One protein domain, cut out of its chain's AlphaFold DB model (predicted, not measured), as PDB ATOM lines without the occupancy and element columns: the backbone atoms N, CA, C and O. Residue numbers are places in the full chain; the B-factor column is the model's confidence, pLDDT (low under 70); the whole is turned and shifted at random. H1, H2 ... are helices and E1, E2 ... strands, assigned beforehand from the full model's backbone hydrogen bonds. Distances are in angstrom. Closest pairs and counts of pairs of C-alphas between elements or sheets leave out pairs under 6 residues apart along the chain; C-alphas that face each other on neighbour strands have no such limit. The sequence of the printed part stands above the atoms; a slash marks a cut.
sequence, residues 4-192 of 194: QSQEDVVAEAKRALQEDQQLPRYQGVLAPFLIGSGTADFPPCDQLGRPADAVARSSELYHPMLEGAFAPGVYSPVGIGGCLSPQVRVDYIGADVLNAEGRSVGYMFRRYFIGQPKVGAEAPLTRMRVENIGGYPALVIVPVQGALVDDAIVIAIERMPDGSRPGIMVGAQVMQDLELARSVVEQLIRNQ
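Overview. This is residues 4 to 192 of the 194 residues of an uncharacterized protein of Anaerolineae bacterium (UniProt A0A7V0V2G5). One twisted sheet of six strands makes the core, with H4 packed on one face and H3 over its E3 edge; the small sheet E1 E2 E5 sits on the other side, by E6 and E7. H1 reaches away as an arm at one end, and residues 37 to 53 and 71 to 91 are long looping stretches. The printed part has 189 residues with four named helices and nine named strands, in the order H1 E1 E2 H2 H3 E3 E4 E5 E6 E7 E8 E9 H4: mixed, helices and strands. The large sheet, E3 E4 E9 E8 E7 E6, is antiparallel; the small one is mixed. The whole is compact, radius of gyration of the C-alphas 17.3 A, and only just elongated at 59 by 39 by 30 A.

Arrangement. Start at H1, residues 4 to 21, which touches no helix and is on neither sheet. Next comes a hairpin, E1, residues 28 to 30, and E2, residues 33 to 36, with N 28 and O 35 3.0 A apart. E5, residues 118 to 120, is parallel to E2, with N 119 and O 34 at 2.9 A. H2, residues 54 to 57, is on neither sheet. H3, residues 64 to 70, is only just over E3, residues 92 to 98, with 3 C-alphas on it; its height over the sheet is 6.4 A, and the closest C-alphas are those of Ala 69 and Ala 95, 4.9 A. E3 forms a hairpin with E4, residues 104 to 113; look at N 95 and O 108, 2.9 A. E6, residues 128 to 133, E7, residues 136 to 141, E8, residues 151 to 159, and E9, residues 167 to 175, form a meander, each strand the antiparallel neighbour of the one before: see N 131 and O 138, 2.9 A, N 155 and O 139, 2.9 A, and N 154 and O 172, 2.9 A. E9 also neighbours E4, with N 109 and O 171 at 2.8 A. H4, residues 178 to 190, is on the same face as H3, two layers, helices on one face of a sheet; its closest C-alphas to E9 are Ala 181 and Ala 172, 5.2 A. In H1 and H4 every O i to N i+4 pair is within hydrogen-bond range; H3 has 0 of 3, but 3 of 4 O i to N i+3 pairs, and H2 is too short for an i+4 pair.

Along the chain. Find C-alpha 4 at (5.705, -73.074, -31.119); from there H1 runs 25.9 A. E4 spans 26.1 A, E8 24.5 A and E9 26.7 A. H4 covers 18.4 A, ending at C-alpha 190, (26.988, -45.591, -1.848).

Size, cuts and confidence. The C-alphas of Gln 4 and Pro 86 are farthest apart, 61.5 A. The printed part has no cut; the links E2 to H2 and H3 to E3 are long. Mean pLDDT of the printed part is 79.7, and 43 residues are under 70, among them 41 to 53 and 67 to 90.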
ATOM      1  N   GLN A   4       6.624 -72.536 -32.136       56.94
ATOM      2  CA  GLN A   4       5.705 -73.074 -31.119       56.94
ATOM      3  C   GLN A   4       6.223 -72.898 -29.684       56.94
ATOM      4  O   GLN A   4       5.435 -72.685 -28.770       56.94
ATOM      5  N   SER A   5       7.544 -72.924 -29.469       68.69
ATOM      6  CA  SER A   5       8.112 -72.764 -28.125       68.69
ATOM      7  C   SER A   5       8.041 -71.323 -27.613       68.69
ATOM      8  O   SER A   5       7.953 -71.119 -26.406       68.69
ATOM      9  N   GLN A   6       8.070 -70.316 -28.496       68.44
ATOM     10  CA  GLN A   6       7.913 -68.916 -28.091       68.44
ATOM     11  C   GLN A   6       6.454 -68.581 -27.769       68.44
ATOM     12  O   GLN A   6       6.195 -67.873 -26.794       68.44
ATOM     13  N   GLU A   7       5.502 -69.117 -28.536       71.25
ATOM     14  CA  GLU A   7       4.072 -68.961 -28.249       71.25
ATOM     15  C   GLU A   7       3.685 -69.584 -26.902       71.25
ATOM     16  O   GLU A   7       2.962 -68.954 -26.125       71.25
ATOM     17  N   ASP A   8       4.230 -70.760 -26.580       80.19
ATOM     18  CA  ASP A   8       4.000 -71.433 -25.298       80.19
ATOM     19  C   ASP A   8       4.546 -70.616 -24.111       80.19
ATOM     20  O   ASP A   8       3.855 -70.446 -23.103       80.19
ATOM     21  N   VAL A   9       5.738 -70.019 -24.252       80.25
ATOM     22  CA  VAL A   9       6.332 -69.136 -23.228       80.25
ATOM     23  C   VAL A   9       5.483 -67.883 -23.012       80.25
ATOM     24  O   VAL A   9       5.218 -67.492 -21.874       80.25
ATOM     25  N   VAL A  10       5.002 -67.256 -24.088       84.12
ATOM     26  CA  VAL A  10       4.136 -66.070 -23.994       84.12
ATOM     27  C   VAL A  10       2.775 -66.417 -23.380       84.12
ATOM     28  O   VAL A  10       2.211 -65.613 -22.632       84.12
ATOM     29  N   ALA A  11       2.222 -67.591 -23.680       86.25
ATOM     30  CA  ALA A  11       0.967 -68.050 -23.094       86.25
ATOM     31  C   ALA A  11       1.107 -68.305 -21.585       86.25
ATOM     32  O   ALA A  11       0.255 -67.874 -20.803       86.25
ATOM     33  N   GLU A  12       2.198 -68.943 -21.164       86.06
ATOM     34  CA  GLU A  12       2.497 -69.186 -19.754       86.06
ATOM     35  C   GLU A  12       2.720 -67.882 -18.975       86.06
ATOM     36  O   GLU A  12       2.116 -67.688 -17.917       86.06
ATOM     37  N   ALA A  13       3.484 -66.947 -19.545       85.31
ATOM     38  CA  ALA A  13       3.692 -65.601 -19.017       85.31
ATOM     39  C   ALA A  13       2.376 -64.861 -18.739       85.31
ATOM     40  O   ALA A  13       2.167 -64.285 -17.666       85.31
ATOM     41  N   LYS A  14       1.459 -64.889 -19.715       86.62
ATOM     42  CA  LYS A  14       0.139 -64.259 -19.599       86.62
ATOM     43  C   LYS A  14      -0.704 -64.915 -18.512       86.62
ATOM     44  O   LYS A  14      -1.362 -64.203 -17.756       86.62
ATOM     45  N   ARG A  15      -0.671 -66.248 -18.413       89.44
ATOM     46  CA  ARG A  15      -1.402 -66.991 -17.380       89.44
ATOM     47  C   ARG A  15      -0.909 -66.627 -15.981       89.44
ATOM     48  O   ARG A  15      -1.730 -66.286 -15.138       89.44
ATOM     49  N   ALA A  16       0.405 -66.634 -15.754       88.06
ATOM     50  CA  ALA A  16       0.990 -66.289 -14.457       88.06
ATOM     51  C   ALA A  16       0.609 -64.865 -14.015       88.06
ATOM     52  O   ALA A  16       0.223 -64.644 -12.868       88.06
ATOM     53  N   LEU A  17       0.644 -63.902 -14.944       88.56
ATOM     54  CA  LEU A  17       0.219 -62.532 -14.664       88.56
ATOM     55  C   LEU A  17      -1.282 -62.447 -14.346       88.56
ATOM     56  O   LEU A  17      -1.679 -61.736 -13.426       88.56
ATOM     57  N   GLN A  18      -2.120 -63.177 -15.086       90.19
ATOM     58  CA  GLN A  18      -3.564 -63.195 -14.859       90.19
ATOM     59  C   GLN A  18      -3.924 -63.804 -13.498       90.19
ATOM     60  O   GLN A  18      -4.804 -63.280 -12.815       90.19
ATOM     61  N   GLU A  19      -3.246 -64.879 -13.095       90.81
ATOM     62  CA  GLU A  19      -3.395 -65.499 -11.776       90.81
ATOM     63  C   GLU A  19      -2.987 -64.532 -10.657       90.81
ATOM     64  O   GLU A  19      -3.747 -64.358  -9.702       90.81
ATOM     65  N   ASP A  20      -1.854 -63.833 -10.803       91.19
ATOM     66  CA  ASP A  20      -1.440 -62.791  -9.856       91.19
ATOM     67  C   ASP A  20      -2.499 -61.688  -9.754       91.19
ATOM     68  O   ASP A  20      -2.883 -61.302  -8.651       91.19
ATOM     69  N   GLN A  21      -3.043 -61.221 -10.884       88.88
ATOM     70  CA  GLN A  21      -4.098 -60.198 -10.939       88.88
ATOM     71  C   GLN A  21      -5.377 -60.574 -10.176       88.88
ATOM     72  O   GLN A  21      -6.092 -59.672  -9.743       88.88
ATOM     73  N   GLN A  22      -5.648 -61.864  -9.949       92.69
ATOM     74  CA  GLN A  22      -6.772 -62.302  -9.110       92.69
ATOM     75  C   GLN A  22      -6.471 -62.254  -7.603       92.69
ATOM     76  O   GLN A  22      -7.393 -62.347  -6.789       92.69
ATOM     77  N   LEU A  23      -5.203 -62.122  -7.202       92.94
ATOM     78  CA  LEU A  23      -4.816 -62.032  -5.797       92.94
ATOM     79  C   LEU A  23      -5.145 -60.647  -5.212       92.94
ATOM     80  O   LEU A  23      -4.981 -59.621  -5.884       92.94
ATOM     81  N   PRO A  24      -5.557 -60.584  -3.930       93.50
ATOM     82  CA  PRO A  24      -5.870 -59.323  -3.271       93.50
ATOM     83  C   PRO A  24      -4.624 -58.433  -3.154       93.50
ATOM     84  O   PRO A  24      -3.583 -58.850  -2.637       93.50
ATOM     85  N   ARG A  25      -4.747 -57.179  -3.610       92.00
ATOM     86  CA  ARG A  25      -3.688 -56.162  -3.516       92.00
ATOM     87  C   ARG A  25      -3.528 -55.713  -2.067       92.00
ATOM     88  O   ARG A  25      -4.513 -55.409  -1.394       92.00
ATOM     89  N   TYR A  26      -2.290 -55.676  -1.585       94.06
ATOM     90  CA  TYR A  26      -2.010 -55.279  -0.210       94.06
ATOM     91  C   TYR A  26      -2.077 -53.757  -0.044       94.06
ATOM     92  O   TYR A  26      -1.528 -53.012  -0.852       94.06
ATOM     93  N   GLN A  27      -2.721 -53.305   1.033       93.94
ATOM     94  CA  GLN A  27      -2.708 -51.916   1.486       93.94
ATOM     95  C   GLN A  27      -2.505 -51.903   3.001       93.94
ATOM     96  O   GLN A  27      -3.170 -52.650   3.721       93.94
ATOM     97  N   GLY A  28      -1.594 -51.068   3.493       93.69
ATOM     98  CA  GLY A  28      -1.277 -50.999   4.917       93.69
ATOM     99  C   GLY A  28       0.204 -50.798   5.210       93.69
ATOM    100  O   GLY A  28       1.014 -50.549   4.319       93.69
ATOM    101  N   VAL A  29       0.544 -50.856   6.496       94.62
ATOM    102  CA  VAL A  29       1.912 -50.636   6.980       94.62
ATOM    103  C   VAL A  29       2.737 -51.912   6.835       94.62
ATOM    104  O   VAL A  29       2.402 -52.938   7.426       94.62
ATOM    105  N   LEU A  30       3.859 -51.810   6.122       95.00
ATOM    106  CA  LEU A  30       4.860 -52.861   5.978       95.00
ATOM    107  C   LEU A  30       6.238 -52.314   6.377       95.00
ATOM    108  O   LEU A  30       6.916 -51.639   5.603       95.00
ATOM    109  N   ALA A  31       6.647 -52.612   7.614       94.06
ATOM    110  CA  ALA A  31       7.845 -52.049   8.246       94.06
ATOM    111  C   ALA A  31       7.811 -50.496   8.219       94.06
ATOM    112  O   ALA A  31       6.777 -49.971   8.636       94.06
ATOM    113  N   PRO A  32       8.841 -49.716   7.809       94.25
ATOM    114  CA  PRO A  32       8.692 -48.261   7.815       94.25
ATOM    115  C   PRO A  32       7.748 -47.755   6.713       94.25
ATOM    116  O   PRO A  32       7.347 -46.599   6.779       94.25
ATOM    117  N   PHE A  33       7.385 -48.584   5.727       94.50
ATOM    118  CA  PHE A  33       6.617 -48.191   4.546       94.50
ATOM    119  C   PHE A  33       5.105 -48.236   4.781       94.50
ATOM    120  O   PHE A  33       4.588 -49.138   5.441       94.50
ATOM    121  N   LEU A  34       4.380 -47.302   4.162       94.06
ATOM    122  CA  LEU A  34       2.932 -47.411   3.972       94.06
ATOM    123  C   LEU A  34       2.645 -47.767   2.509       94.06
ATOM    124  O   LEU A  34       2.972 -46.995   1.613       94.06
ATOM    125  N   ILE A  35       2.024 -48.915   2.263       93.62
ATOM    126  CA  ILE A  35       1.662 -49.374   0.919       93.62
ATOM    127  C   ILE A  35       0.228 -48.954   0.603       93.62
ATOM    128  O   ILE A  35      -0.680 -49.178   1.408       93.62
ATOM    129  N   GLY A  36       0.013 -48.361  -0.570       87.06
ATOM    130  CA  GLY A  36      -1.316 -47.980  -1.043       87.06
ATOM    131  C   GLY A  36      -1.293 -47.410  -2.458       87.06
ATOM    132  O   GLY A  36      -0.268 -47.431  -3.127       87.06
ATOM    133  N   SER A  37      -2.424 -46.868  -2.909       78.44
ATOM    134  CA  SER A  37      -2.555 -46.218  -4.226       78.44
ATOM    135  C   SER A  37      -1.943 -44.811  -4.288       78.44
ATOM    136  O   SER A  37      -1.822 -44.229  -5.362       78.44
ATOM    137  N   GLY A  38      -1.567 -44.242  -3.138       71.69
ATOM    138  CA  GLY A  38      -0.973 -42.912  -3.025       71.69
ATOM    139  C   GLY A  38       0.541 -42.955  -2.830       71.69
ATOM    140  O   GLY A  38       1.090 -43.890  -2.251       71.69
ATOM    141  N   THR A  39       1.220 -41.900  -3.268       71.31
ATOM    142  CA  THR A  39       2.643 -41.678  -2.975       71.31
ATOM    143  C   THR A  39       2.809 -40.809  -1.725       71.31
ATOM    144  O   THR A  39       1.853 -40.182  -1.270       71.31
ATOM    145  N   ALA A  40       4.001 -40.826  -1.112       70.94
ATOM    146  CA  ALA A  40       4.275 -40.018   0.080       70.94
ATOM    147  C   ALA A  40       3.990 -38.533  -0.166       70.94
ATOM    148  O   ALA A  40       4.171 -38.058  -1.286       70.94
ATOM    149  N   ASP A  41       3.589 -37.821   0.887       67.62
ATOM    150  CA  ASP A  41       3.264 -36.406   0.768       67.62
ATOM    151  C   ASP A  41       4.538 -35.632   0.407       67.62
ATOM    152  O   ASP A  41       5.614 -35.819   0.993       67.62
ATOM    153  N   PHE A  42       4.405 -34.775  -0.595       65.88
ATOM    154  CA  PHE A  42       5.465 -33.893  -1.050       65.88
ATOM    155  C   PHE A  42       5.193 -32.481  -0.530       65.88
ATOM    156  O   PHE A  42       4.034 -32.132  -0.272       65.88
ATOM    157  N   PRO A  43       6.224 -31.634  -0.401       56.97
ATOM    158  CA  PRO A  43       5.997 -30.197  -0.343       56.97
ATOM    159  C   PRO A  43       5.048 -29.760  -1.494       56.97
ATOM    160  O   PRO A  43       5.052 -30.379  -2.559       56.97
ATOM    161  N   PRO A  44       4.179 -28.753  -1.301       51.19
ATOM    162  CA  PRO A  44       3.174 -28.361  -2.298       51.19
ATOM    163  C   PRO A  44       3.795 -27.626  -3.501       51.19
ATOM    164  O   PRO A  44       3.992 -26.415  -3.423       51.19
ATOM    165  N   CYS A  45       4.120 -28.332  -4.595       52.84
ATOM    166  CA  CYS A  45       4.969 -27.796  -5.676       52.84
ATOM    167  C   CYS A  45       4.297 -27.712  -7.053       52.84
ATOM    168  O   CYS A  45       3.373 -28.466  -7.362       52.84
ATOM    169  N   ASP A  46       4.804 -26.796  -7.886       48.84
ATOM    170  CA  ASP A  46       4.430 -26.674  -9.296       48.84
ATOM    171  C   ASP A  46       5.084 -27.820 -10.092       48.84
ATOM    172  O   ASP A  46       6.297 -28.027 -10.026       48.84
ATOM    173  N   GLN A  47       4.274 -28.620 -10.788       50.31
ATOM    174  CA  GLN A  47       4.669 -29.919 -11.361       50.31
ATOM    175  C   GLN A  47       5.329 -29.811 -12.745       50.31
ATOM    176  O   GLN A  47       5.462 -30.806 -13.462       50.31
ATOM    177  N   LEU A  48       5.736 -28.610 -13.156       47.41
ATOM    178  CA  LEU A  48       6.354 -28.398 -14.460       47.41
ATOM    179  C   LEU A  48       7.797 -28.918 -14.458       47.41
ATOM    180  O   LEU A  48       8.710 -28.285 -13.929       47.41
ATOM    181  N   GLY A  49       7.999 -30.084 -15.072       50.38
ATOM    182  CA  GLY A  49       9.323 -30.668 -15.244       50.38
ATOM    183  C   GLY A  49      10.255 -29.757 -16.047       50.38
ATOM    184  O   GLY A  49       9.868 -29.182 -17.065       50.38
ATOM    185  N   ARG A  50      11.504 -29.629 -15.589       53.97
ATOM    186  CA  ARG A  50      12.556 -28.823 -16.228       53.97
ATOM    187  C   ARG A  50      13.908 -29.558 -16.240       53.97
ATOM    188  O   ARG A  50      14.126 -30.389 -15.354       53.97
ATOM    189  N   PRO A  51      14.811 -29.269 -17.203       55.31
ATOM    190  CA  PRO A  51      16.171 -29.819 -17.226       55.31
ATOM    191  C   PRO A  51      16.954 -29.443 -15.964       55.31
ATOM    192  O   PRO A  51      16.713 -28.373 -15.401       55.31
ATOM    193  N   ALA A  52      17.927 -30.267 -15.559       55.62
ATOM    194  CA  ALA A  52      18.780 -29.922 -14.425       55.62
ATOM    195  C   ALA A  52      19.590 -28.651 -14.661       55.62
ATOM    196  O   ALA A  52      20.499 -28.598 -15.492       55.62
ATOM    197  N   ASP A  53      19.281 -27.638 -13.863       63.47
ATOM    198  CA  ASP A  53      20.079 -26.436 -13.715       63.47
ATOM    199  C   ASP A  53      21.125 -26.618 -12.596       63.47
ATOM    200  O   ASP A  53      21.247 -27.671 -11.960       63.47
ATOM    201  N   ALA A  54      21.918 -25.576 -12.342       70.81
ATOM    202  CA  ALA A  54      22.896 -25.567 -11.252       70.81
ATOM    203  C   ALA A  54      22.267 -25.847  -9.869       70.81
ATOM    204  O   ALA A  54      22.963 -26.266  -8.945       70.81
ATOM    205  N   VAL A  55      20.954 -25.643  -9.722       68.88
ATOM    206  CA  VAL A  55      20.231 -25.887  -8.474       68.88
ATOM    207  C   VAL A  55      20.037 -27.384  -8.237       68.88
ATOM    208  O   VAL A  55      20.240 -27.843  -7.119       68.88
ATOM    209  N   ALA A  56      19.732 -28.175  -9.271       71.88
ATOM    210  CA  ALA A  56      19.702 -29.633  -9.124       71.88
ATOM    211  C   ALA A  56      21.064 -30.214  -8.780       71.88
ATOM    212  O   ALA A  56      21.149 -30.987  -7.830       71.88
ATOM    213  N   ARG A  57      22.130 -29.782  -9.468       75.75
ATOM    214  CA  ARG A  57      23.503 -30.235  -9.180       75.75
ATOM    215  C   ARG A  57      24.004 -29.863  -7.778       75.75
ATOM    216  O   ARG A  57      24.939 -30.484  -7.295       75.75
ATOM    217  N   SER A  58      23.405 -28.858  -7.140       76.38
ATOM    218  CA  SER A  58      23.723 -28.450  -5.763       76.38
ATOM    219  C   SER A  58      22.761 -29.018  -4.712       76.38
ATOM    220  O   SER A  58      22.918 -28.731  -3.528       76.38
ATOM    221  N   SER A  59      21.771 -29.819  -5.118       79.19
ATOM    222  CA  SER A  59      20.840 -30.481  -4.199       79.19
ATOM    223  C   SER A  59      21.401 -31.802  -3.660       79.19
ATOM    224  O   SER A  59      22.125 -32.499  -4.367       79.19
ATOM    225  N   GLU A  60      20.983 -32.211  -2.457       83.12
ATOM    226  CA  GLU A  60      21.312 -33.534  -1.875       83.12
ATOM    227  C   GLU A  60      20.693 -34.715  -2.659       83.12
ATOM    228  O   GLU A  60      21.006 -35.883  -2.422       83.12
ATOM    229  N   LEU A  61      19.787 -34.429  -3.603       82.88
ATOM    230  CA  LEU A  61      19.232 -35.437  -4.505       82.88
ATOM    231  C   LEU A  61      20.139 -35.706  -5.708       82.88
ATOM    232  O   LEU A  61      19.933 -36.712  -6.385       82.88
ATOM    233  N   TYR A  62      21.121 -34.840  -5.997       81.94
ATOM    234  CA  TYR A  62      22.030 -35.059  -7.117       81.94
ATOM    235  C   TYR A  62      22.841 -36.333  -6.911       81.94
ATOM    236  O   TYR A  62      23.381 -36.588  -5.837       81.94
ATOM    237  N   HIS A  63      22.955 -37.112  -7.979       83.25
ATOM    238  CA  HIS A  63      23.808 -38.281  -8.031       83.25
ATOM    239  C   HIS A  63      24.361 -38.422  -9.458       83.25
ATOM    240  O   HIS A  63      23.570 -38.325 -10.399       83.25
ATOM    241  N   PRO A  64      25.665 -38.687  -9.662       79.12
ATOM    242  CA  PRO A  64      26.255 -38.768 -11.003       79.12
ATOM    243  C   PRO A  64      25.584 -39.791 -11.927       79.12
ATOM    244  O   PRO A  64      25.436 -39.541 -13.116       79.12
ATOM    245  N   MET A  65      25.092 -40.918 -11.395       79.56
ATOM    246  CA  MET A  65      24.312 -41.881 -12.200       79.56
ATOM    247  C   MET A  65      23.032 -41.281 -12.797       79.56
ATOM    248  O   MET A  65      22.580 -41.735 -13.841       79.56
ATOM    249  N   LEU A  66      22.463 -40.254 -12.164       75.75
ATOM    250  CA  LEU A  66      21.287 -39.547 -12.666       75.75
ATOM    251  C   LEU A  66      21.664 -38.478 -13.706       75.75
ATOM    252  O   LEU A  66      20.779 -37.916 -14.341       75.75
ATOM    253  N   GLU A  67      22.957 -38.206 -13.935       63.31
ATOM    254  CA  GLU A  67      23.404 -37.200 -14.907       63.31
ATOM    255  C   GLU A  67      23.137 -37.600 -16.363       63.31
ATOM    256  O   GLU A  67      22.945 -36.730 -17.213       63.31
ATOM    257  N   GLY A  68      22.992 -38.902 -16.639       54.88
ATOM    258  CA  GLY A  68      22.510 -39.402 -17.931       54.88
ATOM    259  C   GLY A  68      21.129 -38.854 -18.328       54.88
ATOM    260  O   GLY A  68      20.856 -38.715 -19.518       54.88
ATOM    261  N   ALA A  69      20.299 -38.439 -17.360       48.94
ATOM    262  CA  ALA A  69      19.017 -37.767 -17.603       48.94
ATOM    263  C   ALA A  69      19.139 -36.278 -17.971       48.94
ATOM    264  O   ALA A  69      18.132 -35.614 -18.224       48.94
ATOM    265  N   PHE A  70      20.357 -35.727 -17.993       48.16
ATOM    266  CA  PHE A  70      20.625 -34.320 -18.304       48.16
ATOM    267  C   PHE A  70      21.254 -34.118 -19.692       48.16
ATOM    268  O   PHE A  70      21.606 -32.991 -20.048       48.16
ATOM    269  N   ALA A  71      21.371 -35.183 -20.494       40.38
ATOM    270  CA  ALA A  71      21.819 -35.106 -21.880       40.38
ATOM    271  C   ALA A  71      20.709 -34.530 -22.793       40.38
ATOM    272  O   ALA A  71      19.582 -35.032 -22.786       40.38
ATOM    273  N   PRO A  72      20.986 -33.500 -23.618       38.75
ATOM    274  CA  PRO A  72      20.008 -32.982 -24.570       38.75
ATOM    275  C   PRO A  72      19.649 -34.050 -25.616       38.75
ATOM    276  O   PRO A  72      20.533 -34.540 -26.315       38.75
ATOM    277  N   GLY A  73      18.362 -34.380 -25.763       41.59
ATOM    278  CA  GLY A  73      17.861 -35.234 -26.855       41.59
ATOM    279  C   GLY A  73      17.334 -36.616 -26.456       41.59
ATOM    280  O   GLY A  73      16.763 -37.291 -27.307       41.59
ATOM    281  N   VAL A  74      17.439 -37.010 -25.184       40.97
ATOM    282  CA  VAL A  74      16.729 -38.178 -24.636       40.97
ATOM    283  C   VAL A  74      15.559 -37.655 -23.798       40.97
ATOM    284  O   VAL A  74      15.735 -37.185 -22.678       40.97
ATOM    285  N   TYR A  75      14.360 -37.631 -24.387       40.34
ATOM    286  CA  TYR A  75      13.102 -37.424 -23.653       40.34
ATOM    287  C   TYR A  75      12.967 -38.576 -22.635       40.34
ATOM    288  O   TYR A  75      13.116 -39.719 -23.039       40.34
ATOM    289  N   SER A  76      12.703 -38.404 -21.340       36.44
ATOM    290  CA  SER A  76      12.063 -37.308 -20.617       36.44
ATOM    291  C   SER A  76      12.633 -37.258 -19.187       36.44
ATOM    292  O   SER A  76      12.516 -38.257 -18.475       36.44
ATOM    293  N   PRO A  77      13.208 -36.143 -18.699       43.56
ATOM    294  CA  PRO A  77      13.373 -35.982 -17.263       43.56
ATOM    295  C   PRO A  77      11.962 -35.939 -16.681       43.56
ATOM    296  O   PRO A  77      11.224 -34.986 -16.944       43.56
ATOM    297  N   VAL A  78      11.547 -36.929 -15.890       41.94
ATOM    298  CA  VAL A  78      10.343 -36.746 -15.068       41.94
ATOM    299  C   VAL A  78      10.739 -35.850 -13.890       41.94
ATOM    300  O   VAL A  78      10.948 -36.295 -12.773       41.94
ATOM    301  N   GLY A  79      10.919 -34.570 -14.230       46.78
ATOM    302  CA  GLY A  79      10.932 -33.365 -13.411       46.78
ATOM    303  C   GLY A  79      12.010 -33.206 -12.342       46.78
ATOM    304  O   GLY A  79      12.038 -33.928 -11.360       46.78
ATOM    305  N   ILE A  80      12.726 -32.078 -12.384       48.47
ATOM    306  CA  ILE A  80      12.795 -31.270 -11.160       48.47
ATOM    307  C   ILE A  80      11.363 -30.781 -10.891       48.47
ATOM    308  O   ILE A  80      10.933 -29.807 -11.505       48.47
ATOM    309  N   GLY A  81      10.615 -31.452 -10.016       48.47
ATOM    310  CA  GLY A  81       9.557 -30.763  -9.271       48.47
ATOM    311  C   GLY A  81      10.243 -29.823  -8.285       48.47
ATOM    312  O   GLY A  81      11.276 -30.200  -7.731       48.47
ATOM    313  N   GLY A  82       9.786 -28.583  -8.138       43.88
ATOM    314  CA  GLY A  82      10.409 -27.654  -7.199       43.88
ATOM    315  C   GLY A  82       9.416 -26.656  -6.631       43.88
ATOM    316  O   GLY A  82       8.805 -25.883  -7.366       43.88
ATOM    317  N   CYS A  83       9.288 -26.636  -5.310       50.00
ATOM    318  CA  CYS A  83       8.602 -25.582  -4.572       50.00
ATOM    319  C   CYS A  83       9.483 -24.349  -4.345       50.00
ATOM    320  O   CYS A  83      10.672 -24.452  -4.046       50.00
ATOM    321  N   LEU A  84       8.863 -23.165  -4.315       38.78
ATOM    322  CA  LEU A  84       9.412 -21.971  -3.664       38.78
ATOM    323  C   LEU A  84       9.379 -22.135  -2.128       38.78
ATOM    324  O   LEU A  84       8.589 -21.507  -1.433       38.78
ATOM    325  N   SER A  85      10.263 -22.972  -1.589       43.12
ATOM    326  CA  SER A  85      10.836 -22.763  -0.256       43.12
ATOM    327  C   SER A  85      12.257 -22.223  -0.445       43.12
ATOM    328  O   SER A  85      12.950 -22.660  -1.368       43.12
ATOM    329  N   PRO A  86      12.763 -21.316   0.410       46.75
ATOM    330  CA  PRO A  86      14.174 -20.932   0.377       46.75
ATOM    331  C   PRO A  86      15.137 -22.125   0.539       46.75
ATOM    332  O   PRO A  86      16.312 -21.984   0.213       46.75
ATOM    333  N   GLN A  87      14.652 -23.270   1.043       48.53
ATOM    334  CA  GLN A  87      15.467 -24.396   1.513       48.53
ATOM    335  C   GLN A  87      15.399 -25.660   0.634       48.53
ATOM    336  O   GLN A  87      16.348 -26.435   0.657       48.53
ATOM    337  N   VAL A  88      14.341 -25.885  -0.158       51.97
ATOM    338  CA  VAL A  88      14.213 -27.080  -1.023       51.97
ATOM    339  C   VAL A  88      13.699 -26.657  -2.394       51.97
ATOM    340  O   VAL A  88      12.538 -26.294  -2.533       51.97
ATOM    341  N   ARG A  89      14.588 -26.656  -3.394       60.34
ATOM    342  CA  ARG A  89      14.288 -26.226  -4.776       60.34
ATOM    343  C   ARG A  89      14.117 -27.383  -5.769       60.34
ATOM    344  O   ARG A  89      13.820 -27.132  -6.937       60.34
ATOM    345  N   VAL A  90      14.369 -28.614  -5.322       66.56
ATOM    346  CA  VAL A  90      14.317 -29.843  -6.122       66.56
ATOM    347  C   VAL A  90      13.721 -30.943  -5.263       66.56
ATOM    348  O   VAL A  90      14.321 -31.300  -4.262       66.56
ATOM    349  N   ASP A  91      12.556 -31.456  -5.633       71.50
ATOM    350  CA  ASP A  91      11.799 -32.454  -4.868       71.50
ATOM    351  C   ASP A  91      12.137 -33.886  -5.281       71.50
ATOM    352  O   ASP A  91      11.937 -34.838  -4.525       71.50
ATOM    353  N   TYR A  92      12.642 -34.039  -6.502       78.00
ATOM    354  CA  TYR A  92      12.852 -35.316  -7.148       78.00
ATOM    355  C   TYR A  92      13.895 -35.178  -8.270       78.00
ATOM    356  O   TYR A  92      13.918 -34.165  -8.969       78.00
ATOM    357  N   ILE A  93      14.752 -36.190  -8.436       79.50
ATOM    358  CA  ILE A  93      15.616 -36.381  -9.605       79.50
ATOM    359  C   ILE A  93      15.495 -37.839 -10.048       79.50
ATOM    360  O   ILE A  93      15.636 -38.755  -9.235       79.50
ATOM    361  N   GLY A  94      15.263 -38.050 -11.341       81.75
ATOM    362  CA  GLY A  94      15.109 -39.375 -11.928       81.75
ATOM    363  C   GLY A  94      15.750 -39.499 -13.293       81.75
ATOM    364  O   GLY A  94      16.022 -38.497 -13.956       81.75
ATOM    365  N   ALA A  95      15.996 -40.742 -13.683       79.25
ATOM    366  CA  ALA A  95      16.654 -41.104 -14.924       79.25
ATOM    367  C   ALA A  95      16.224 -42.498 -15.376       79.25
ATOM    368  O   ALA A  95      15.864 -43.338 -14.552       79.25
ATOM    369  N   ASP A  96      16.337 -42.763 -16.670       84.12
ATOM    370  CA  ASP A  96      16.166 -44.109 -17.203       84.12
ATOM    371  C   ASP A  96      17.322 -45.018 -16.773       84.12
ATOM    372  O   ASP A  96      18.489 -44.617 -16.738       84.12
ATOM    373  N   VAL A  97      16.994 -46.274 -16.485       85.00
ATOM    374  CA  VAL A  97      17.973 -47.354 -16.354       85.00
ATOM    375  C   VAL A  97      18.200 -47.926 -17.744       85.00
ATOM    376  O   VAL A  97      17.261 -48.401 -18.383       85.00
ATOM    377  N   LEU A  98      19.445 -47.879 -18.219       82.75
ATOM    378  CA  LEU A  98      19.821 -48.402 -19.529       82.75
ATOM    379  C   LEU A  98      20.460 -49.787 -19.401       82.75
ATOM    380  O   LEU A  98      21.236 -50.037 -18.479       82.75
ATOM    381  N   ASN A  99      20.170 -50.670 -20.352       77.62
ATOM    382  CA  ASN A  99      20.893 -51.929 -20.508       77.62
ATOM    383  C   ASN A  99      22.216 -51.738 -21.284       77.62
ATOM    384  O   ASN A  99      22.569 -50.625 -21.683       77.62
ATOM    385  N   ALA A 100      22.953 -52.828 -21.523       76.69
ATOM    386  CA  ALA A 100      24.247 -52.792 -22.214       76.69
ATOM    387  C   ALA A 100      24.164 -52.258 -23.660       76.69
ATOM    388  O   ALA A 100      25.131 -51.690 -24.164       76.69
ATOM    389  N   GLU A 101      23.009 -52.394 -24.316       79.69
ATOM    390  CA  GLU A 101      22.746 -51.877 -25.663       79.69
ATOM    391  C   GLU A 101      22.242 -50.421 -25.666       79.69
ATOM    392  O   GLU A 101      21.893 -49.892 -26.723       79.69
ATOM    393  N   GLY A 102      22.178 -49.770 -24.501       76.44
ATOM    394  CA  GLY A 102      21.706 -48.393 -24.353       76.44
ATOM    395  C   GLY A 102      20.188 -48.235 -24.457       76.44
ATOM    396  O   GLY A 102      19.705 -47.126 -24.681       76.44
ATOM    397  N   ARG A 103      19.418 -49.321 -24.323       81.88
ATOM    398  CA  ARG A 103      17.950 -49.282 -24.307       81.88
ATOM    399  C   ARG A 103      17.445 -49.057 -22.891       81.88
ATOM    400  O   ARG A 103      17.954 -49.666 -21.954       81.88
ATOM    401  N   SER A 104      16.417 -48.224 -22.763       85.56
ATOM    402  CA  SER A 104      15.702 -48.033 -21.501       85.56
ATOM    403  C   SER A 104      14.995 -49.328 -21.104       85.56
ATOM    404  O   SER A 104      14.217 -49.886 -21.880       85.56
ATOM    405  N   VAL A 105      15.319 -49.826 -19.915       86.94
ATOM    406  CA  VAL A 105      14.759 -51.047 -19.312       86.94
ATOM    407  C   VAL A 105      14.111 -50.770 -17.961       86.94
ATOM    408  O   VAL A 105      13.711 -51.692 -17.255       86.94
ATOM    409  N   GLY A 106      14.028 -49.504 -17.571       88.44
ATOM    410  CA  GLY A 106      13.521 -49.133 -16.271       88.44
ATOM    411  C   GLY A 106      13.788 -47.681 -15.942       88.44
ATOM    412  O   GLY A 106      14.217 -46.889 -16.776       88.44
ATOM    413  N   TYR A 107      13.564 -47.358 -14.682       87.44
ATOM    414  CA  TYR A 107      13.578 -46.012 -14.163       87.44
ATOM    415  C   TYR A 107      14.177 -45.986 -12.763       87.44
ATOM    416  O   TYR A 107      13.846 -46.824 -11.929       87.44
ATOM    417  N   MET A 108      15.041 -45.019 -12.484       90.38
ATOM    418  CA  MET A 108      15.710 -44.854 -11.198       90.38
ATOM    419  C   MET A 108      15.558 -43.448 -10.654       90.38
ATOM    420  O   MET A 108      15.346 -42.496 -11.407       90.38
ATOM    421  N   PHE A 109      15.649 -43.313  -9.332       88.69
ATOM    422  CA  PHE A 109      15.293 -42.067  -8.686       88.69
ATOM    423  C   PHE A 109      15.865 -41.798  -7.311       88.69
ATOM    424  O   PHE A 109      16.106 -42.711  -6.527       88.69
ATOM    425  N   ARG A 110      15.951 -40.503  -6.992       90.12
ATOM    426  CA  ARG A 110      16.124 -39.946  -5.646       90.12
ATOM    427  C   ARG A 110      15.051 -38.881  -5.420       90.12
ATOM    428  O   ARG A 110      14.807 -38.052  -6.294       90.12
ATOM    429  N   ARG A 111      14.377 -38.898  -4.269       85.31
ATOM    430  CA  ARG A 111      13.256 -37.992  -3.979       85.31
ATOM    431  C   ARG A 111      13.153 -37.607  -2.519       85.31
ATOM    432  O   ARG A 111      13.386 -38.441  -1.644       85.31
ATOM    433  N   TYR A 112      12.702 -36.386  -2.266       85.50
ATOM    434  CA  TYR A 112      12.283 -35.978  -0.936       85.50
ATOM    435  C   TYR A 112      10.885 -36.508  -0.596       85.50
ATOM    436  O   TYR A 112      10.060 -36.790  -1.471       85.50
ATOM    437  N   PHE A 113      10.612 -36.642   0.700       85.62
ATOM    438  CA  PHE A 113       9.269 -36.875   1.225       85.62
ATOM    439  C   PHE A 113       9.100 -36.271   2.623       85.62
ATOM    440  O   PHE A 113      10.071 -36.109   3.371       85.62
ATOM    441  N   ILE A 114       7.855 -35.955   2.980       82.19
ATOM    442  CA  ILE A 114       7.453 -35.526   4.324       82.19
ATOM    443  C   ILE A 114       6.421 -36.521   4.869       82.19
ATOM    444  O   ILE A 114       5.641 -37.112   4.123       82.19
ATOM    445  N   GLY A 115       6.422 -36.723   6.188       84.75
ATOM    446  CA  GLY A 115       5.484 -37.627   6.849       84.75
ATOM    447  C   GLY A 115       5.853 -39.098   6.654       84.75
ATOM    448  O   GLY A 115       7.013 -39.480   6.806       84.75
ATOM    449  N   GLN A 116       4.856 -39.938   6.370       87.75
ATOM    450  CA  GLN A 116       5.065 -41.377   6.184       87.75
ATOM    451  C   GLN A 116       5.662 -41.675   4.798       87.75
ATOM    452  O   GLN A 116       5.208 -41.091   3.811       87.75
ATOM    453  N   PRO A 117       6.618 -42.616   4.680       90.38
ATOM    454  CA  PRO A 117       7.162 -43.039   3.392       90.38
ATOM    455  C   PRO A 117       6.142 -43.945   2.681       90.38
ATOM    456  O   PRO A 117       6.193 -45.176   2.759       90.38
ATOM    457  N   LYS A 118       5.155 -43.317   2.030       89.94
ATOM    458  CA  LYS A 118       4.119 -44.023   1.270       89.94
ATOM    459  C   LYS A 118       4.644 -44.428  -0.108       89.94
ATOM    460  O   LYS A 118       5.127 -43.579  -0.867       89.94
ATOM    461  N   VAL A 119       4.508 -45.708  -0.435       88.81
ATOM    462  CA  VAL A 119       4.872 -46.279  -1.733       88.81
ATOM    463  C   VAL A 119       3.596 -46.595  -2.504       88.81
ATOM    464  O   VAL A 119       2.793 -47.424  -2.073       88.81
ATOM    465  N   GLY A 120       3.453 -45.937  -3.655       86.12
ATOM    466  CA  GLY A 120       2.429 -46.246  -4.645       86.12
ATOM    467  C   GLY A 120       2.793 -47.536  -5.369       86.12
ATOM    468  O   GLY A 120       3.643 -47.499  -6.254       86.12
ATOM    469  N   ALA A 121       2.210 -48.663  -4.969       84.06
ATOM    470  CA  ALA A 121       2.451 -49.950  -5.613       84.06
ATOM    471  C   ALA A 121       1.235 -50.872  -5.511       84.06
ATOM    472  O   ALA A 121       0.579 -50.949  -4.473       84.06
ATOM    473  N   GLU A 122       0.977 -51.619  -6.582       85.06
ATOM    474  CA  GLU A 122      -0.173 -52.515  -6.697       85.06
ATOM    475  C   GLU A 122       0.284 -53.973  -6.818       85.06
ATOM    476  O   GLU A 122       0.220 -54.578  -7.884       85.06
ATOM    477  N   ALA A 123       0.723 -54.572  -5.710       92.00
ATOM    478  CA  ALA A 123       1.116 -55.983  -5.658       92.00
ATOM    479  C   ALA A 123       0.448 -56.728  -4.483       92.00
ATOM    480  O   ALA A 123       0.039 -56.099  -3.499       92.00
ATOM    481  N   PRO A 124       0.303 -58.063  -4.545       94.44
ATOM    482  CA  PRO A 124      -0.064 -58.869  -3.386       94.44
ATOM    483  C   PRO A 124       1.067 -58.864  -2.351       94.44
ATOM    484  O   PRO A 124       2.245 -58.755  -2.700       94.44
ATOM    485  N   LEU A 125       0.728 -59.048  -1.071       94.69
ATOM    486  CA  LEU A 125       1.716 -59.055   0.022       94.69
ATOM    487  C   LEU A 125       2.822 -60.103  -0.188       94.69
ATOM    488  O   LEU A 125       3.968 -59.870   0.171       94.69
ATOM    489  N   THR A 126       2.499 -61.241  -0.808       93.88
ATOM    490  CA  THR A 126       3.448 -62.329  -1.098       93.88
ATOM    491  C   THR A 126       4.582 -61.924  -2.043       93.88
ATOM    492  O   THR A 126       5.629 -62.572  -2.044       93.88
ATOM    493  N   ARG A 127       4.402 -60.856  -2.829       94.38
ATOM    494  CA  ARG A 127       5.435 -60.288  -3.708       94.38
ATOM    495  C   ARG A 127       6.310 -59.247  -3.013       94.38
ATOM    496  O   ARG A 127       7.344 -58.875  -3.562       94.38
ATOM    497  N   MET A 128       5.912 -58.777  -1.833       95.88
ATOM    498  CA  MET A 128       6.604 -57.718  -1.109       95.88
ATOM    499  C   MET A 128       7.573 -58.303  -0.085       95.88
ATOM    500  O   MET A 128       7.240 -59.222   0.663       95.88
ATOM    501  N   ARG A 129       8.780 -57.747  -0.024       96.25
ATOM    502  CA  ARG A 129       9.817 -58.107   0.942       96.25
ATOM    503  C   ARG A 129      10.390 -56.849   1.562       96.25
ATOM    504  O   ARG A 129      10.548 -55.834   0.890       96.25
ATOM    505  N   VAL A 130      10.703 -56.937   2.848       96.69
ATOM    506  CA  VAL A 130      11.470 -55.909   3.547       96.69
ATOM    507  C   VAL A 130      12.880 -56.433   3.713       96.69
ATOM    508  O   VAL A 130      13.084 -57.530   4.230       96.69
ATOM    509  N   GLU A 131      13.840 -55.648   3.255       96.69
ATOM    510  CA  GLU A 131      15.243 -56.026   3.190       96.69
ATOM    511  C   GLU A 131      16.136 -54.886   3.686       96.69
ATOM    512  O   GLU A 131      15.664 -53.794   4.004       96.69
ATOM    513  N   ASN A 132      17.437 -55.153   3.779       95.44
ATOM    514  CA  ASN A 132      18.447 -54.139   4.048       95.44
ATOM    515  C   ASN A 132      19.380 -54.052   2.835       95.44
ATOM    516  O   ASN A 132      19.985 -55.054   2.460       95.44
ATOM    517  N   ILE A 133      19.469 -52.875   2.214       94.50
ATOM    518  CA  ILE A 133      20.323 -52.619   1.048       94.50
ATOM    519  C   ILE A 133      21.246 -51.459   1.397       94.50
ATOM    520  O   ILE A 133      20.784 -50.366   1.721       94.50
ATOM    521  N   GLY A 134      22.557 -51.708   1.383       88.38
ATOM    522  CA  GLY A 134      23.560 -50.700   1.738       88.38
ATOM    523  C   GLY A 134      23.437 -50.154   3.168       88.38
ATOM    524  O   GLY A 134      23.855 -49.032   3.409       88.38
ATOM    525  N   GLY A 135      22.837 -50.897   4.106       92.44
ATOM    526  CA  GLY A 135      22.569 -50.427   5.472       92.44
ATOM    527  C   GLY A 135      21.171 -49.833   5.670       92.44
ATOM    528  O   GLY A 135      20.743 -49.670   6.814       92.44
ATOM    529  N   TYR A 136      20.420 -49.589   4.594       96.00
ATOM    530  CA  TYR A 136      19.143 -48.876   4.630       96.00
ATOM    531  C   TYR A 136      17.948 -49.826   4.484       96.00
ATOM    532  O   TYR A 136      18.017 -50.793   3.716       96.00
ATOM    533  N   PRO A 137      16.832 -49.584   5.201       96.81
ATOM    534  CA  PRO A 137      15.623 -50.381   5.046       96.81
ATOM    535  C   PRO A 137      15.043 -50.189   3.643       96.81
ATOM    536  O   PRO A 137      14.823 -49.059   3.195       96.81
ATOM    537  N   ALA A 138      14.771 -51.302   2.971       97.75
ATOM    538  CA  ALA A 138      14.294 -51.330   1.600       97.75
ATOM    539  C   ALA A 138      13.024 -52.171   1.458       97.75
ATOM    540  O   ALA A 138      12.897 -53.240   2.053       97.75
ATOM    541  N   LEU A 139      12.095 -51.681   0.646       97.44
ATOM    542  CA  LEU A 139      10.969 -52.432   0.121       97.44
ATOM    543  C   LEU A 139      11.365 -52.994  -1.239       97.44
ATOM    544  O   LEU A 139      11.780 -52.253  -2.129       97.44
ATOM    545  N   VAL A 140      11.181 -54.295  -1.401       97.56
ATOM    546  CA  VAL A 140      11.368 -55.005  -2.659       97.56
ATOM    547  C   VAL A 140      10.030 -55.587  -3.090       97.56
ATOM    548  O   VAL A 140       9.384 -56.295  -2.322       97.56
ATOM    549  N   ILE A 141       9.625 -55.318  -4.325       95.88
ATOM    550  CA  ILE A 141       8.477 -55.941  -4.977       95.88
ATOM    551  C   ILE A 141       9.029 -56.816  -6.091       95.88
ATOM    552  O   ILE A 141       9.566 -56.332  -7.086       95.88
ATOM    553  N   VAL A 142       8.937 -58.123  -5.876       95.56
ATOM    554  CA  VAL A 142       9.445 -59.134  -6.803       95.56
ATOM    555  C   VAL A 142       8.523 -59.180  -8.022       95.56
ATOM    556  O   VAL A 142       7.314 -59.266  -7.810       95.56
ATOM    557  N   PRO A 143       9.029 -59.130  -9.265       93.56
ATOM    558  CA  PRO A 143       8.199 -59.292 -10.455       93.56
ATOM    559  C   PRO A 143       7.672 -60.729 -10.563       93.56
ATOM    560  O   PRO A 143       8.317 -61.680 -10.110       93.56
ATOM    561  N   VAL A 144       6.513 -60.909 -11.189       91.69
ATOM    562  CA  VAL A 144       6.037 -62.216 -11.646       91.69
ATOM    563  C   VAL A 144       6.990 -62.686 -12.729       91.69
ATOM    564  O   VAL A 144       7.109 -62.066 -13.786       91.69
ATOM    565  N   GLN A 145       7.686 -63.778 -12.435       82.75
ATOM    566  CA  GLN A 145       8.661 -64.360 -13.342       82.75
ATOM    567  C   GLN A 145       7.997 -64.776 -14.650       82.75
ATOM    568  O   GLN A 145       6.966 -65.447 -14.654       82.75
ATOM    569  N   GLY A 146       8.611 -64.359 -15.753       77.19
ATOM    570  CA  GLY A 146       8.122 -64.620 -17.098       77.19
ATOM    571  C   GLY A 146       7.060 -63.632 -17.573       77.19
ATOM    572  O   GLY A 146       6.743 -63.649 -18.755       77.19
ATOM    573  N   ALA A 147       6.528 -62.744 -16.726       83.19
ATOM    574  CA  ALA A 147       5.585 -61.729 -17.183       83.19
ATOM    575  C   ALA A 147       6.273 -60.715 -18.116       83.19
ATOM    576  O   ALA A 147       7.386 -60.267 -17.878       83.19
ATOM    577  N   LEU A 148       5.589 -60.315 -19.191       71.94
ATOM    578  CA  LEU A 148       6.196 -59.464 -20.224       71.94
ATOM    579  C   LEU A 148       6.352 -57.988 -19.820       71.94
ATOM    580  O   LEU A 148       7.115 -57.270 -20.454       71.94
ATOM    581  N   VAL A 149       5.587 -57.517 -18.832       74.31
ATOM    582  CA  VAL A 149       5.420 -56.080 -18.523       74.31
ATOM    583  C   VAL A 149       5.363 -55.794 -17.019       74.31
ATOM    584  O   VAL A 149       4.779 -54.801 -16.599       74.31
ATOM    585  N   ASP A 150       5.888 -56.703 -16.199       87.94
ATOM    586  CA  ASP A 150       5.863 -56.559 -14.744       87.94
ATOM    587  C   ASP A 150       7.255 -56.187 -14.229       87.94
ATOM    588  O   ASP A 150       8.234 -56.906 -14.454       87.94
ATOM    589  N   ASP A 151       7.346 -55.050 -13.552       90.62
ATOM    590  CA  ASP A 151       8.621 -54.492 -13.125       90.62
ATOM    591  C   ASP A 151       9.024 -55.023 -11.747       90.62
ATOM    592  O   ASP A 151       8.210 -55.208 -10.837       90.62
ATOM    593  N   ALA A 152      10.325 -55.236 -11.570       94.00
ATOM    594  CA  ALA A 152      10.926 -55.326 -10.256       94.00
ATOM    595  C   ALA A 152      11.022 -53.923  -9.660       94.00
ATOM    596  O   ALA A 152      11.600 -53.031 -10.276       94.00
ATOM    597  N   ILE A 153      10.502 -53.727  -8.447       95.31
ATOM    598  CA  ILE A 153      10.558 -52.428  -7.765       95.31
ATOM    599  C   ILE A 153      11.405 -52.572  -6.508       95.31
ATOM    600  O   ILE A 153      11.118 -53.406  -5.653       95.31
ATOM    601  N   VAL A 154      12.428 -51.735  -6.370       97.44
ATOM    602  CA  VAL A 154      13.246 -51.635  -5.160       97.44
ATOM    603  C   VAL A 154      13.243 -50.184  -4.707       97.44
ATOM    604  O   VAL A 154      13.553 -49.291  -5.489       97.44
ATOM    605  N   ILE A 155      12.880 -49.936  -3.452       96.62
ATOM    606  CA  ILE A 155      12.862 -48.595  -2.859       96.62
ATOM    607  C   ILE A 155      13.514 -48.664  -1.488       96.62
ATOM    608  O   ILE A 155      13.048 -49.406  -0.629       96.62
ATOM    609  N   ALA A 156      14.548 -47.865  -1.257       97.19
ATOM    610  CA  ALA A 156      15.193 -47.723   0.040       97.19
ATOM    611  C   ALA A 156      14.902 -46.352   0.656       97.19
ATOM    612  O   ALA A 156      14.776 -45.341  -0.042       97.19
ATOM    613  N   ILE A 157      14.803 -46.320   1.984       96.25
ATOM    614  CA  ILE A 157      14.737 -45.072   2.745       96.25
ATOM    615  C   ILE A 157      16.153 -44.736   3.201       96.25
ATOM    616  O   ILE A 157      16.638 -45.282   4.189       96.25
ATOM    617  N   GLU A 158      16.796 -43.821   2.482       94.88
ATOM    618  CA  GLU A 158      18.136 -43.322   2.809       94.88
ATOM    619  C   GLU A 158      18.102 -42.422   4.052       94.88
ATOM    620  O   GLU A 158      18.981 -42.466   4.906       94.88
ATOM    621  N   ARG A 159      17.039 -41.623   4.206       93.00
ATOM    622  CA  ARG A 159      16.863 -40.755   5.375       93.00
ATOM    623  C   ARG A 159      15.396 -40.626   5.760       93.00
ATOM    624  O   ARG A 159      14.563 -40.311   4.915       93.00
ATOM    625  N   MET A 160      15.085 -40.791   7.043       92.50
ATOM    626  CA  MET A 160      13.771 -40.431   7.591       92.50
ATOM    627  C   MET A 160      13.684 -38.915   7.840       92.50
ATOM    628  O   MET A 160      14.688 -38.314   8.224       92.50
ATOM    629  N   PRO A 161      12.511 -38.281   7.656       88.38
ATOM    630  CA  PRO A 161      12.327 -36.873   7.998       88.38
ATOM    631  C   PRO A 161      12.460 -36.651   9.513       88.38
ATOM    632  O   PRO A 161      11.986 -37.467  10.303       88.38
ATOM    633  N   ASP A 162      13.053 -35.524   9.920       84.75
ATOM    634  CA  ASP A 162      13.324 -35.187  11.333       84.75
ATOM    635  C   ASP A 162      12.674 -33.865  11.796       84.75
ATOM    636  O   ASP A 162      13.073 -33.261  12.789       84.75
ATOM    637  N   GLY A 163      11.656 -33.395  11.069       76.12
ATOM    638  CA  GLY A 163      10.940 -32.142  11.345       76.12
ATOM    639  C   GLY A 163      11.678 -30.881  10.883       76.12
ATOM    640  O   GLY A 163      11.029 -29.883  10.584       76.12
ATOM    641  N   SER A 164      13.007 -30.936  10.756       79.81
ATOM    642  CA  SER A 164      13.833 -29.862  10.188       79.81
ATOM    643  C   SER A 164      14.272 -30.144   8.751       79.81
ATOM    644  O   SER A 164      14.522 -29.216   7.983       79.81
ATOM    645  N   ARG A 165      14.340 -31.426   8.376       81.81
ATOM    646  CA  ARG A 165      14.746 -31.884   7.049       81.81
ATOM    647  C   ARG A 165      13.746 -32.885   6.474       81.81
ATOM    648  O   ARG A 165      13.224 -33.722   7.220       81.81
ATOM    649  N   PRO A 166      13.496 -32.838   5.154       84.56
ATOM    650  CA  PRO A 166      12.751 -33.888   4.480       84.56
ATOM    651  C   PRO A 166      13.530 -35.210   4.501       84.56
ATOM    652  O   PRO A 166      14.769 -35.239   4.527       84.56
ATOM    653  N   GLY A 167      12.785 -36.313   4.457       90.19
ATOM    654  CA  GLY A 167      13.353 -37.636   4.239       90.19
ATOM    655  C   GLY A 167      13.787 -37.814   2.786       90.19
ATOM    656  O   GLY A 167      13.326 -37.078   1.916       90.19
ATOM    657  N   ILE A 168      14.656 -38.789   2.528       91.38
ATOM    658  CA  ILE A 168      15.117 -39.163   1.187       91.38
ATOM    659  C   ILE A 168      14.732 -40.617   0.927       91.38
ATOM    660  O   ILE A 168      15.093 -41.514   1.692       91.38
ATOM    661  N   MET A 169      13.997 -40.835  -0.161       92.88
ATOM    662  CA  MET A 169      13.790 -42.152  -0.748       92.88
ATOM    663  C   MET A 169      14.576 -42.257  -2.042       92.88
ATOM    664  O   MET A 169      14.598 -41.326  -2.849       92.88
ATOM    665  N   VAL A 170      15.152 -43.428  -2.257       94.31
ATOM    666  CA  VAL A 170      15.829 -43.789  -3.496       94.31
ATOM    667  C   VAL A 170      15.188 -45.050  -4.041       94.31
ATOM    668  O   VAL A 170      14.729 -45.889  -3.265       94.31
ATOM    669  N   GLY A 171      15.112 -45.199  -5.355       94.62
ATOM    670  CA  GLY A 171      14.459 -46.371  -5.913       94.62
ATOM    671  C   GLY A 171      14.797 -46.647  -7.359       94.62
ATOM    672  O   GLY A 171      15.301 -45.782  -8.073       94.62
ATOM    673  N   ALA A 172      14.494 -47.870  -7.770       93.81
ATOM    674  CA  ALA A 172      14.560 -48.330  -9.140       93.81
ATOM    675  C   ALA A 172      13.345 -49.213  -9.451       93.81
ATOM    676  O   ALA A 172      12.915 -50.012  -8.618       93.81
ATOM    677  N   GLN A 173      12.802 -49.052 -10.651       93.19
ATOM    678  CA  GLN A 173      11.787 -49.905 -11.256       93.19
ATOM    679  C   GLN A 173      12.398 -50.451 -12.539       93.19
ATOM    680  O   GLN A 173      12.751 -49.666 -13.412       93.19
ATOM    681  N   VAL A 174      12.621 -51.757 -12.628       91.81
ATOM    682  CA  VAL A 174      13.353 -52.365 -13.745       91.81
ATOM    683  C   VAL A 174      12.570 -53.549 -14.275       91.81
ATOM    684  O   VAL A 174      12.146 -54.409 -13.504       91.81
ATOM    685  N   MET A 175      12.406 -53.611 -15.590       90.44
ATOM    686  CA  MET A 175      11.651 -54.656 -16.266       90.44
ATOM    687  C   MET A 175      12.254 -56.027 -15.971       90.44
ATOM    688  O   MET A 175      13.356 -56.330 -16.422       90.44
ATOM    689  N   GLN A 176      11.519 -56.849 -15.216       90.44
ATOM    690  CA  GLN A 176      11.845 -58.245 -14.883       90.44
ATOM    691  C   GLN A 176      13.216 -58.508 -14.213       90.44
ATOM    692  O   GLN A 176      13.488 -59.647 -13.838       90.44
ATOM    693  N   ASP A 177      14.061 -57.497 -13.995       90.94
ATOM    694  CA  ASP A 177      15.426 -57.659 -13.486       90.94
ATOM    695  C   ASP A 177      15.568 -57.079 -12.073       90.94
ATOM    696  O   ASP A 177      15.910 -55.913 -11.848       90.94
ATOM    697  N   LEU A 178      15.280 -57.936 -11.092       94.12
ATOM    698  CA  LEU A 178      15.372 -57.584  -9.679       94.12
ATOM    699  C   LEU A 178      16.811 -57.301  -9.236       94.12
ATOM    700  O   LEU A 178      17.025 -56.419  -8.406       94.12
ATOM    701  N   GLU A 179      17.795 -58.020  -9.769       93.44
ATOM    702  CA  GLU A 179      19.191 -57.837  -9.368       93.44
ATOM    703  C   GLU A 179      19.751 -56.524  -9.915       93.44
ATOM    704  O   GLU A 179      20.443 -55.799  -9.193       93.44
ATOM    705  N   LEU A 180      19.372 -56.143 -11.138       92.00
ATOM    706  CA  LEU A 180      19.676 -54.820 -11.668       92.00
ATOM    707  C   LEU A 180      19.002 -53.721 -10.838       92.00
ATOM    708  O   LEU A 180      19.679 -52.770 -10.449       92.00
ATOM    709  N   ALA A 181      17.717 -53.862 -10.486       94.19
ATOM    710  CA  ALA A 181      17.031 -52.889  -9.629       94.19
ATOM    711  C   ALA A 181      17.738 -52.706  -8.273       94.19
ATOM    712  O   ALA A 181      17.948 -51.576  -7.823       94.19
ATOM    713  N   ARG A 182      18.165 -53.806  -7.638       95.44
ATOM    714  CA  ARG A 182      18.943 -53.780  -6.387       95.44
ATOM    715  C   ARG A 182      20.278 -53.076  -6.556       95.44
ATOM    716  O   ARG A 182      20.595 -52.196  -5.762       95.44
ATOM    717  N   SER A 183      21.036 -53.457  -7.583       93.00
ATOM    718  CA  SER A 183      22.352 -52.890  -7.873       93.00
ATOM    719  C   SER A 183      22.267 -51.385  -8.113       93.00
ATOM    720  O   SER A 183      23.068 -50.626  -7.571       93.00
ATOM    721  N   VAL A 184      21.252 -50.927  -8.853       92.81
ATOM    722  CA  VAL A 184      21.003 -49.496  -9.068       92.81
ATOM    723  C   VAL A 184      20.734 -48.781  -7.744       92.81
ATOM    724  O   VAL A 184      21.373 -47.769  -7.464       92.81
ATOM    725  N   VAL A 185      19.835 -49.307  -6.904       94.94
ATOM    726  CA  VAL A 185      19.532 -48.705  -5.593       94.94
ATOM    727  C   VAL A 185      20.763 -48.671  -4.690       94.94
ATOM    728  O   VAL A 185      21.044 -47.647  -4.075       94.94
ATOM    729  N   GLU A 186      21.535 -49.751  -4.641       93.81
ATOM    730  CA  GLU A 186      22.762 -49.813  -3.853       93.81
ATOM    731  C   GLU A 186      23.806 -48.786  -4.320       93.81
ATOM    732  O   GLU A 186      24.432 -48.116  -3.496       93.81
ATOM    733  N   GLN A 187      23.972 -48.605  -5.632       90.94
ATOM    734  CA  GLN A 187      24.894 -47.608  -6.176       90.94
ATOM    735  C   GLN A 187      24.421 -46.171  -5.925       90.94
ATOM    736  O   GLN A 187      25.256 -45.316  -5.627       90.94
ATOM    737  N   LEU A 188      23.108 -45.910  -6.000       90.62
ATOM    738  CA  LEU A 188      22.524 -44.601  -5.685       90.62
ATOM    739  C   LEU A 188      22.776 -44.175  -4.236       90.62
ATOM    740  O   LEU A 188      22.839 -42.976  -3.973       90.62
ATOM    741  N   ILE A 189      22.901 -45.140  -3.321       90.56
ATOM    742  CA  ILE A 189      23.183 -44.912  -1.901       90.56
ATOM    743  C   ILE A 189      24.686 -44.672  -1.669       90.56
ATOM    744  O   ILE A 189      25.066 -43.718  -0.996       90.56
ATOM    745  N   ARG A 190      25.558 -45.530  -2.220       80.31
ATOM    746  CA  ARG A 190      26.988 -45.591  -1.848       80.31
ATOM    747  C   ARG A 190      27.822 -44.364  -2.238       80.31
ATOM    748  O   ARG A 190      28.738 -44.009  -1.506       80.31
ATOM    749  N   ASN A 191      27.558 -43.708  -3.370       64.38
ATOM    750  CA  ASN A 191      28.452 -42.641  -3.860       64.38
ATOM    751  C   ASN A 191      28.258 -41.272  -3.174       64.38
ATOM    752  O   ASN A 191      28.836 -40.286  -3.623       64.38
ATOM    753  N   GLN A 192      27.448 -41.191  -2.112       58.53
ATOM    754  CA  GLN A 192      27.294 -39.984  -1.286       58.53
ATOM    755  C   GLN A 192      28.230 -39.976  -0.058       58.53
ATOM    756  O   GLN A 192      28.340 -38.950   0.605       58.53
TER     757      GLN A 192